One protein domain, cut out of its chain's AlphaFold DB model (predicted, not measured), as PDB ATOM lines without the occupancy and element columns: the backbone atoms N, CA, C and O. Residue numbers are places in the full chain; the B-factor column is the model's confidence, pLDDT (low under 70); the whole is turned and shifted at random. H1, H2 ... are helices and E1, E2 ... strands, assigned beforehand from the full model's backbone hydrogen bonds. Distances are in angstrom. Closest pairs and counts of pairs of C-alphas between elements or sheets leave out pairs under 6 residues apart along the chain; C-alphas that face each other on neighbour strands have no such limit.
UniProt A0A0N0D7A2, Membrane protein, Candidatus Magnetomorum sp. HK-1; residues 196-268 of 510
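Overview. This is residues 196 to 268 of the 510 residues of the protein "Membrane protein" of Candidatus Magnetomorum sp. HK-1 (UniProt A0A0N0D7A2). One strongly twisted sheet of five antiparallel strands curls round a short helix, H1, which follows the last strand. E2 bends in the middle of the sheet, and the longest distance runs from Ser 220, in the turn between E2 and E3, to Asp 267, beyond H1. The printed part has 73 residues, with elements in the order E1, E2, E3, E4, E5, H1; the sheet's order is E4, E3, E2, E1, E5, and the class is mostly strand. It is compact, with a radius of gyration of the C-alphas of 11.4 A, and spans 36 by 24 by 18 A, only just elongated.

Arrangement. E1, residues 196 to 199, and E2, residues 210 to 218, form a hairpin, with N 199 and O 213 2.8 A apart, within hydrogen-bond range. E2 bends by 56 degrees at residue 213. E3, residues 222 to 228, forms a hairpin with E2; N 226 and O 214 are 2.8 A apart. E4, residues 234 to 240, is an edge strand and forms a hairpin with E3, with N 237 and O 225 at 2.9 A. E1 to E4 make a meander, each strand the antiparallel neighbour of the one before. E5, residues 249 to 254, is the other edge strand, antiparallel to E1 at 155 degrees, with N 198 and O 251 at 2.8 A; it is apart from E4. H1, residues 255 to 262, is on the sheet; its closest C-alphas to E1 are those of Leu 255 and Val 196, 5.4 A apart, and to E2 those of Asp 262 and Pro 212, 6.4 A. In H1 every O i to N i+4 pair is within hydrogen-bond range.

Along the chain. E1 begins at C-alpha 196, (-16.735, 18.829, -6.459). From first to last C-alpha E2 measures 19.5 A, E3 19.3 A, E4 20.1 A and E5 13.9 A. H1 ends at C-alpha 262, (-6.445, 23.020, -7.393).

Size, cuts and confidence. The C-alphas of Ser 220 and Asp 267, the two farthest apart, are 37.0 A apart. The printed part has no cut and no long link. The model's pLDDT is under 70 at residues 220, 246, 248 and 265 to 268.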
ATOM      1  N   VAL A 196     -16.840  17.478  -7.005       90.00
ATOM      2  CA  VAL A 196     -16.735  18.829  -6.459       90.00
ATOM      3  C   VAL A 196     -16.948  19.821  -7.590       90.00
ATOM      4  O   VAL A 196     -16.373  19.682  -8.673       90.00
ATOM      5  N   ARG A 197     -17.784  20.826  -7.338       89.38
ATOM      6  CA  ARG A 197     -18.024  21.937  -8.267       89.38
ATOM      7  C   ARG A 197     -17.102  23.085  -7.868       89.38
ATOM      8  O   ARG A 197     -17.309  23.694  -6.825       89.38
ATOM      9  N   VAL A 198     -16.066  23.340  -8.658       91.19
ATOM     10  CA  VAL A 198     -15.080  24.394  -8.382       91.19
ATOM     11  C   VAL A 198     -15.658  25.733  -8.808       91.19
ATOM     12  O   VAL A 198     -16.026  25.894  -9.971       91.19
ATOM     13  N   LEU A 199     -15.736  26.676  -7.878       87.06
ATOM     14  CA  LEU A 199     -16.212  28.031  -8.113       87.06
ATOM     15  C   LEU A 199     -15.137  28.857  -8.828       87.06
ATOM     16  O   LEU A 199     -13.937  28.684  -8.601       87.06
ATOM     17  N   ALA A 200     -15.566  29.752  -9.715       76.00
ATOM     18  CA  ALA A 200     -14.677  30.679 -10.409       76.00
ATOM     19  C   ALA A 200     -14.169  31.805  -9.490       76.00
ATOM     20  O   ALA A 200     -13.046  32.273  -9.672       76.00
ATOM     21  N   ALA A 201     -14.962  32.186  -8.485       84.50
ATOM     22  CA  ALA A 201     -14.636  33.201  -7.488       84.50
ATOM     23  C   ALA A 201     -15.015  32.729  -6.073       84.50
ATOM     24  O   ALA A 201     -15.815  31.806  -5.909       84.50
ATOM     25  N   CYS A 202     -14.417  33.348  -5.051       88.62
ATOM     26  CA  CYS A 202     -14.798  33.111  -3.660       88.62
ATOM     27  C   CYS A 202     -16.046  33.956  -3.329       88.62
ATOM     28  O   CYS A 202     -16.023  35.151  -3.623       88.62
ATOM     29  N   PRO A 203     -17.113  33.378  -2.746       89.31
ATOM     30  CA  PRO A 203     -18.268  34.150  -2.291       89.31
ATOM     31  C   PRO A 203     -17.883  35.211  -1.255       89.31
ATOM     32  O   PRO A 203     -17.150  34.918  -0.313       89.31
ATOM     33  N   GLU A 204     -18.422  36.424  -1.391       86.81
ATOM     34  CA  GLU A 204     -18.123  37.557  -0.494       86.81
ATOM     35  C   GLU A 204     -18.518  37.290   0.964       86.81
ATOM     36  O   GLU A 204     -17.906  37.823   1.892       86.81
ATOM     37  N   SER A 205     -19.526  36.438   1.184       86.75
ATOM     38  CA  SER A 205     -19.981  36.058   2.524       86.75
ATOM     39  C   SER A 205     -18.960  35.210   3.288       86.75
ATOM     40  O   SER A 205     -19.046  35.101   4.514       86.75
ATOM     41  N   ILE A 206     -17.966  34.634   2.603       88.12
ATOM     42  CA  ILE A 206     -16.949  33.807   3.241       88.12
ATOM     43  C   ILE A 206     -15.778  34.662   3.689       88.12
ATOM     44  O   ILE A 206     -14.961  35.126   2.896       88.12
ATOM     45  N   LYS A 207     -15.615  34.758   5.006       84.50
ATOM     46  CA  LYS A 207     -14.382  35.263   5.605       84.50
ATOM     47  C   LYS A 207     -13.404  34.106   5.785       84.50
ATOM     48  O   LYS A 207     -13.710  33.146   6.484       84.50
ATOM     49  N   GLY A 208     -12.225  34.216   5.177       84.62
ATOM     50  CA  GLY A 208     -11.094  33.328   5.459       84.62
ATOM     51  C   GLY A 208     -10.815  32.223   4.441       84.62
ATOM     52  O   GLY A 208      -9.808  31.551   4.612       84.62
ATOM     53  N   LEU A 209     -11.610  32.052   3.376       91.62
ATOM     54  CA  LEU A 209     -11.243  31.186   2.243       91.62
ATOM     55  C   LEU A 209     -10.728  32.007   1.059       91.62
ATOM     56  O   LEU A 209     -11.272  33.056   0.720       91.62
ATOM     57  N   MET A 210      -9.709  31.483   0.388       91.19
ATOM     58  CA  MET A 210      -9.152  32.001  -0.855       91.19
ATOM     59  C   MET A 210      -9.481  31.068  -2.022       91.19
ATOM     60  O   MET A 210      -9.546  29.848  -1.867       91.19
ATOM     61  N   SER A 211      -9.660  31.653  -3.210       87.44
ATOM     62  CA  SER A 211      -9.808  30.896  -4.459       87.44
ATOM     63  C   SER A 211      -8.546  30.056  -4.734       87.44
ATOM     64  O   SER A 211      -7.438  30.563  -4.533       87.44
ATOM     65  N   PRO A 212      -8.672  28.802  -5.215       91.50
ATOM     66  CA  PRO A 212      -9.908  28.141  -5.641       91.50
ATOM     67  C   PRO A 212     -10.727  27.549  -4.485       91.50
ATOM     68  O   PRO A 212     -10.191  26.930  -3.569       91.50
ATOM     69  N   VAL A 213     -12.054  27.685  -4.584       93.88
ATOM     70  CA  VAL A 213     -13.028  27.134  -3.629       93.88
ATOM     71  C   VAL A 213     -13.926  26.130  -4.345       93.88
ATOM     72  O   VAL A 213     -14.358  26.371  -5.469       93.88
ATOM     73  N   GLY A 214     -14.205  24.991  -3.718       93.75
ATOM     74  CA  GLY A 214     -15.054  23.940  -4.271       93.75
ATOM     75  C   GLY A 214     -16.273  23.671  -3.401       93.75
ATOM     76  O   GLY A 214     -16.139  23.510  -2.191       93.75
ATOM     77  N   ILE A 215     -17.454  23.561  -4.012       91.69
ATOM     78  CA  ILE A 215     -18.644  23.034  -3.336       91.69
ATOM     79  C   ILE A 215     -18.435  21.545  -3.128       91.69
ATOM     80  O   ILE A 215     -18.420  20.767  -4.090       91.69
ATOM     81  N   ILE A 216     -18.273  21.170  -1.863       89.12
ATOM     82  CA  ILE A 216     -18.204  19.779  -1.467       89.12
ATOM     83  C   ILE A 216     -19.616  19.293  -1.152       89.12
ATOM     84  O   ILE A 216     -20.047  18.328  -1.771       89.12
ATOM     85  N   ASP A 217     -20.374  19.976  -0.291       83.56
ATOM     86  CA  ASP A 217     -21.712  19.535   0.126       83.56
ATOM     87  C   ASP A 217     -22.810  20.551  -0.151       83.56
ATOM     88  O   ASP A 217     -22.538  21.739  -0.329       83.56
ATOM     89  N   HIS A 218     -24.053  20.075  -0.155       81.56
ATOM     90  CA  HIS A 218     -25.226  20.933  -0.227       81.56
ATOM     91  C   HIS A 218     -26.413  20.336   0.521       81.56
ATOM     92  O   HIS A 218     -26.624  19.128   0.533       81.56
ATOM     93  N   THR A 219     -27.192  21.225   1.116       75.38
ATOM     94  CA  THR A 219     -28.519  20.977   1.682       75.38
ATOM     95  C   THR A 219     -29.517  21.857   0.931       75.38
ATOM     96  O   THR A 219     -29.127  22.650   0.072       75.38
ATOM     97  N   SER A 220     -30.801  21.776   1.273       69.19
ATOM     98  CA  SER A 220     -31.837  22.636   0.686       69.19
ATOM     99  C   SER A 220     -31.641  24.138   0.941       69.19
ATOM    100  O   SER A 220     -32.271  24.941   0.264       69.19
ATOM    101  N   ALA A 221     -30.801  24.526   1.907       76.56
ATOM    102  CA  ALA A 221     -30.605  25.929   2.290       76.56
ATOM    103  C   ALA A 221     -29.137  26.381   2.337       76.56
ATOM    104  O   ALA A 221     -28.865  27.583   2.302       76.56
ATOM    105  N   HIS A 222     -28.186  25.448   2.423       83.62
ATOM    106  CA  HIS A 222     -26.771  25.756   2.638       83.62
ATOM    107  C   HIS A 222     -25.853  24.946   1.729       83.62
ATOM    108  O   HIS A 222     -26.116  23.776   1.451       83.62
ATOM    109  N   TYR A 223     -24.725  25.543   1.358       86.94
ATOM    110  CA  TYR A 223     -23.600  24.883   0.708       86.94
ATOM    111  C   TYR A 223     -22.411  24.799   1.653       86.94
ATOM    112  O   TYR A 223     -22.073  25.770   2.327       86.94
ATOM    113  N   THR A 224     -21.737  23.654   1.652       89.19
ATOM    114  CA  THR A 224     -20.461  23.474   2.342       89.19
ATOM    115  C   THR A 224     -19.336  23.552   1.321       89.19
ATOM    116  O   THR A 224     -19.273  22.775   0.363       89.19
ATOM    117  N   LEU A 225     -18.442  24.503   1.539       92.50
ATOM    118  CA  LEU A 225     -17.339  24.863   0.670       92.50
ATOM    119  C   LEU A 225     -16.010  24.430   1.272       92.50
ATOM    120  O   LEU A 225     -15.810  24.536   2.477       92.50
ATOM    121  N   LEU A 226     -15.099  23.973   0.419       93.94
ATOM    122  CA  LEU A 226     -13.721  23.641   0.760       93.94
ATOM    123  C   LEU A 226     -12.781  24.582   0.011       93.94
ATOM    124  O   LEU A 226     -12.862  24.695  -1.212       93.94
ATOM    125  N   GLY A 227     -11.866  25.209   0.736       93.69
ATOM    126  CA  GLY A 227     -10.817  26.057   0.177       93.69
ATOM    127  C   GLY A 227      -9.585  26.064   1.075       93.69
ATOM    128  O   GLY A 227      -9.481  25.263   2.008       93.69
ATOM    129  N   CYS A 228      -8.662  26.984   0.809       92.56
ATOM    130  CA  CYS A 228      -7.541  27.266   1.703       92.56
ATOM    131  C   CYS A 228      -7.669  28.663   2.309       92.56
ATOM    132  O   CYS A 228      -8.217  29.557   1.672       92.56
ATOM    133  N   ASP A 229      -7.138  28.856   3.512       92.19
ATOM    134  CA  ASP A 229      -6.981  30.176   4.114       92.19
ATOM    135  C   ASP A 229      -5.755  30.931   3.572       92.19
ATOM    136  O   ASP A 229      -4.986  30.417   2.751       92.19
ATOM    137  N   SER A 230      -5.551  32.163   4.047       89.31
ATOM    138  CA  SER A 230      -4.382  32.987   3.704       89.31
ATOM    139  C   SER A 230      -3.044  32.355   4.086       89.31
ATOM    140  O   SER A 230      -2.006  32.711   3.534       89.31
ATOM    141  N   SER A 231      -3.055  31.403   5.015       88.50
ATOM    142  CA  SER A 231      -1.894  30.630   5.447       88.50
ATOM    143  C   SER A 231      -1.749  29.308   4.681       88.50
ATOM    144  O   SER A 231      -0.877  28.509   5.012       88.50
ATOM    145  N   SER A 232      -2.542  29.089   3.623       87.00
ATOM    146  CA  SER A 232      -2.601  27.848   2.834       87.00
ATOM    147  C   SER A 232      -3.069  26.612   3.615       87.00
ATOM    148  O   SER A 232      -2.852  25.481   3.175       87.00
ATOM    149  N   ASN A 233      -3.737  26.796   4.753       89.12
ATOM    150  CA  ASN A 233      -4.362  25.704   5.486       89.12
ATOM    151  C   ASN A 233      -5.743  25.432   4.898       89.12
ATOM    152  O   ASN A 233      -6.506  26.357   4.630       89.12
ATOM    153  N   ARG A 234      -6.097  24.157   4.731       90.88
ATOM    154  CA  ARG A 234      -7.435  23.788   4.262       90.88
ATOM    155  C   ARG A 234      -8.472  24.117   5.322       90.88
ATOM    156  O   ARG A 234      -8.303  23.759   6.486       90.88
ATOM    157  N   GLN A 235      -9.553  24.753   4.897       90.50
ATOM    158  CA  GLN A 235     -10.678  25.096   5.750       90.50
ATOM    159  C   GLN A 235     -11.994  24.805   5.033       90.50
ATOM    160  O   GLN A 235     -12.071  24.770   3.801       90.50
ATOM    161  N   ILE A 236     -13.031  24.582   5.835       91.06
ATOM    162  CA  ILE A 236     -14.391  24.342   5.370       91.06
ATOM    163  C   ILE A 236     -15.260  25.493   5.868       91.06
ATOM    164  O   ILE A 236     -15.173  25.869   7.033       91.06
ATOM    165  N   ALA A 237     -16.104  26.031   4.994       90.25
ATOM    166  CA  ALA A 237     -17.078  27.058   5.345       90.25
ATOM    167  C   ALA A 237     -18.466  26.641   4.864       90.25
ATOM    168  O   ALA A 237     -18.615  26.159   3.742       90.25
ATOM    169  N   THR A 238     -19.485  26.842   5.693       89.75
ATOM    170  CA  THR A 238     -20.883  26.645   5.297       89.75
ATOM    171  C   THR A 238     -21.516  28.006   5.057       89.75
ATOM    172  O   THR A 238     -21.461  28.869   5.930       89.75
ATOM    173  N   ILE A 239     -22.116  28.194   3.886       90.06
ATOM    174  CA  ILE A 239     -22.801  29.433   3.503       90.06
ATOM    175  C   ILE A 239     -24.211  29.149   3.018       90.06
ATOM    176  O   ILE A 239     -24.549  28.007   2.706       90.06
ATOM    177  N   LYS A 240     -25.046  30.184   2.958       88.69
ATOM    178  CA  LYS A 240     -26.410  30.044   2.449       88.69
ATOM    179  C   LYS A 240     -26.398  29.886   0.933       88.69
ATOM    180  O   LYS A 240     -25.511  30.387   0.249       88.69
ATOM    181  N   GLN A 241     -27.416  29.217   0.400       85.38
ATOM    182  CA  GLN A 241     -27.577  29.031  -1.043       85.38
ATOM    183  C   GLN A 241     -27.598  30.361  -1.811       85.38
ATOM    184  O   GLN A 241     -26.981  30.469  -2.866       85.38
ATOM    185  N   GLU A 242     -28.251  31.381  -1.253       84.19
ATOM    186  CA  GLU A 242     -28.353  32.715  -1.853       84.19
ATOM    187  C   GLU A 242     -27.001  33.416  -2.059       84.19
ATOM    188  O   GLU A 242     -26.874  34.212  -2.985       84.19
ATOM    189  N   ASP A 243     -25.983  33.071  -1.264       86.62
ATOM    190  CA  ASP A 243     -24.650  33.678  -1.338       86.62
ATOM    191  C   ASP A 243     -23.789  33.108  -2.478       86.62
ATOM    192  O   ASP A 243     -22.776  33.699  -2.848       86.62
ATOM    193  N   ILE A 244     -24.163  31.947  -3.032       85.25
ATOM    194  CA  ILE A 244     -23.486  31.344  -4.197       85.25
ATOM    195  C   ILE A 244     -24.100  31.824  -5.515       85.25
ATOM    196  O   ILE A 244     -23.473  31.706  -6.573       85.25
ATOM    197  N   ASN A 245     -25.313  32.376  -5.474       75.69
ATOM    198  CA  ASN A 245     -26.017  32.806  -6.674       75.69
ATOM    199  C   ASN A 245     -25.197  33.856  -7.440       75.69
ATOM    200  O   ASN A 245     -24.782  34.868  -6.883       75.69
ATOM    201  N   GLY A 246     -24.972  33.599  -8.730       63.19
ATOM    202  CA  GLY A 246     -24.169  34.454  -9.609       63.19
ATOM    203  C   GLY A 246     -22.701  34.040  -9.751       63.19
ATOM    204  O   GLY A 246     -22.044  34.498 -10.685       63.19
ATOM    205  N   ILE A 247     -22.183  33.124  -8.923       76.00
ATOM    206  CA  ILE A 247     -20.789  32.667  -9.026       76.00
ATOM    207  C   ILE A 247     -20.685  31.490 -10.018       76.00
ATOM    208  O   ILE A 247     -21.303  30.442  -9.797       76.00
ATOM    209  N   PRO A 248     -19.883  31.599 -11.100       65.38
ATOM    210  CA  PRO A 248     -19.753  30.529 -12.084       65.38
ATOM    211  C   PRO A 248     -19.124  29.262 -11.499       65.38
ATOM    212  O   PRO A 248     -18.177  29.326 -10.710       65.38
ATOM    213  N   ILE A 249     -19.559  28.095 -11.985       80.69
ATOM    214  CA  ILE A 249     -18.798  26.851 -11.815       80.69
ATOM    215  C   ILE A 249     -17.724  26.805 -12.899       80.69
ATOM    216  O   ILE A 249     -18.018  26.601 -14.074       80.69
ATOM    217  N   LYS A 250     -16.462  26.928 -12.490       77.81
ATOM    218  CA  LYS A 250     -15.294  26.828 -13.368       77.81
ATOM    219  C   LYS A 250     -15.147  25.427 -13.966       77.81
ATOM    220  O   LYS A 250     -14.841  25.283 -15.145       77.81
ATOM    221  N   LYS A 251     -15.306  24.386 -13.141       84.06
ATOM    222  CA  LYS A 251     -15.215  22.974 -13.552       84.06
ATOM    223  C   LYS A 251     -15.821  22.036 -12.510       84.06
ATOM    224  O   LYS A 251     -15.957  22.394 -11.343       84.06
ATOM    225  N   ILE A 252     -16.123  20.809 -12.929       86.94
ATOM    226  CA  ILE A 252     -16.546  19.716 -12.046       86.94
ATOM    227  C   ILE A 252     -15.468  18.631 -12.082       86.94
ATOM    228  O   ILE A 252     -15.172  18.087 -13.145       86.94
ATOM    229  N   VAL A 253     -14.870  18.324 -10.933       88.38
ATOM    230  CA  VAL A 253     -13.772  17.346 -10.788       88.38
ATOM    231  C   VAL A 253     -14.032  16.429  -9.592       88.38
ATOM    232  O   VAL A 253     -14.919  16.723  -8.800       88.38
ATOM    233  N   SER A 254     -13.315  15.313  -9.439       88.06
ATOM    234  CA  SER A 254     -13.383  14.538  -8.187       88.06
ATOM    235  C   SER A 254     -12.762  15.318  -7.023       88.06
ATOM    236  O   SER A 254     -11.929  16.200  -7.239       88.06
ATOM    237  N   LEU A 255     -13.158  15.003  -5.791       88.25
ATOM    238  CA  LEU A 255     -12.709  15.679  -4.574       88.25
ATOM    239  C   LEU A 255     -11.204  15.528  -4.408       88.25
ATOM    240  O   LEU A 255     -10.503  16.507  -4.182       88.25
ATOM    241  N   ASN A 256     -10.699  14.324  -4.629       87.75
ATOM    242  CA  ASN A 256      -9.268  14.060  -4.648       87.75
ATOM    243  C   ASN A 256      -8.530  14.885  -5.715       87.75
ATOM    244  O   ASN A 256      -7.535  15.543  -5.414       87.75
ATOM    245  N   LYS A 257      -9.058  14.942  -6.946       88.31
ATOM    246  CA  LYS A 257      -8.454  15.748  -8.013       88.31
ATOM    247  C   LYS A 257      -8.451  17.238  -7.666       88.31
ATOM    248  O   LYS A 257      -7.437  17.894  -7.857       88.31
ATOM    249  N   PHE A 258      -9.539  17.758  -7.099       91.62
ATOM    250  CA  PHE A 258      -9.604  19.136  -6.601       91.62
ATOM    251  C   PHE A 258      -8.531  19.407  -5.536       91.62
ATOM    252  O   PHE A 258      -7.797  20.390  -5.611       91.62
ATOM    253  N   ILE A 259      -8.386  18.502  -4.568       89.88
ATOM    254  CA  ILE A 259      -7.420  18.646  -3.478       89.88
ATOM    255  C   ILE A 259      -5.965  18.609  -3.977       89.88
ATOM    256  O   ILE A 259      -5.124  19.327  -3.434       89.88
ATOM    257  N   LYS A 260      -5.658  17.777  -4.980       86.62
ATOM    258  CA  LYS A 260      -4.304  17.621  -5.538       86.62
ATOM    259  C   LYS A 260      -3.930  18.700  -6.552       86.62
ATOM    260  O   LYS A 260      -2.790  19.176  -6.546       86.62
ATOM    261  N   ASP A 261      -4.864  19.047  -7.433       87.94
ATOM    262  CA  ASP A 261      -4.589  19.883  -8.602       87.94
ATOM    263  C   ASP A 261      -4.896  21.359  -8.345       87.94
ATOM    264  O   ASP A 261      -4.188  22.221  -8.867       87.94
ATOM    265  N   ASP A 262      -5.934  21.657  -7.557       87.75
ATOM    266  CA  ASP A 262      -6.445  23.020  -7.393       87.75
ATOM    267  C   ASP A 262      -6.067  23.644  -6.045       87.75
ATOM    268  O   ASP A 262      -5.705  24.819  -6.005       87.75
ATOM    269  N   LEU A 263      -6.103  22.891  -4.941       88.62
ATOM    270  CA  LEU A 263      -5.751  23.450  -3.632       88.62
ATOM    271  C   LEU A 263      -4.224  23.554  -3.453       88.62
ATOM    272  O   LEU A 263      -3.505  22.565  -3.646       88.62
ATOM    273  N   PRO A 264      -3.689  24.721  -3.037       74.44
ATOM    274  CA  PRO A 264      -2.267  24.868  -2.769       74.44
ATOM    275  C   PRO A 264      -1.847  23.911  -1.649       74.44
ATOM    276  O   PRO A 264      -2.347  23.966  -0.530       74.44
ATOM    277  N   SER A 265      -0.913  23.010  -1.954       68.00
ATOM    278  CA  SER A 265      -0.226  22.214  -0.934       68.00
ATOM    279  C   SER A 265       0.866  23.083  -0.307       68.00
ATOM    280  O   SER A 265       1.602  23.735  -1.052       68.00
ATOM    281  N   GLY A 266       0.995  23.097   1.024       59.34
ATOM    282  CA  GLY A 266       1.936  23.969   1.753       59.34
ATOM    283  C   GLY A 266       3.383  23.944   1.227       59.34
ATOM    284  O   GLY A 266       4.060  24.973   1.226       59.34
ATOM    285  N   ASP A 267       3.824  22.817   0.660       55.81
ATOM    286  CA  ASP A 267       5.149  22.674   0.036       55.81
ATOM    287  C   ASP A 267       5.286  23.377  -1.327       55.81
ATOM    288  O   ASP A 267       6.371  23.838  -1.693       55.81
ATOM    289  N   ARG A 268       4.196  23.502  -2.096       52.88
ATOM    290  CA  ARG A 268       4.179  24.224  -3.382       52.88
ATOM    291  C   ARG A 268       4.063  25.735  -3.186       52.88
ATOM    292  O   ARG A 268       4.672  26.476  -3.956       52.88
TER     293      ARG A 268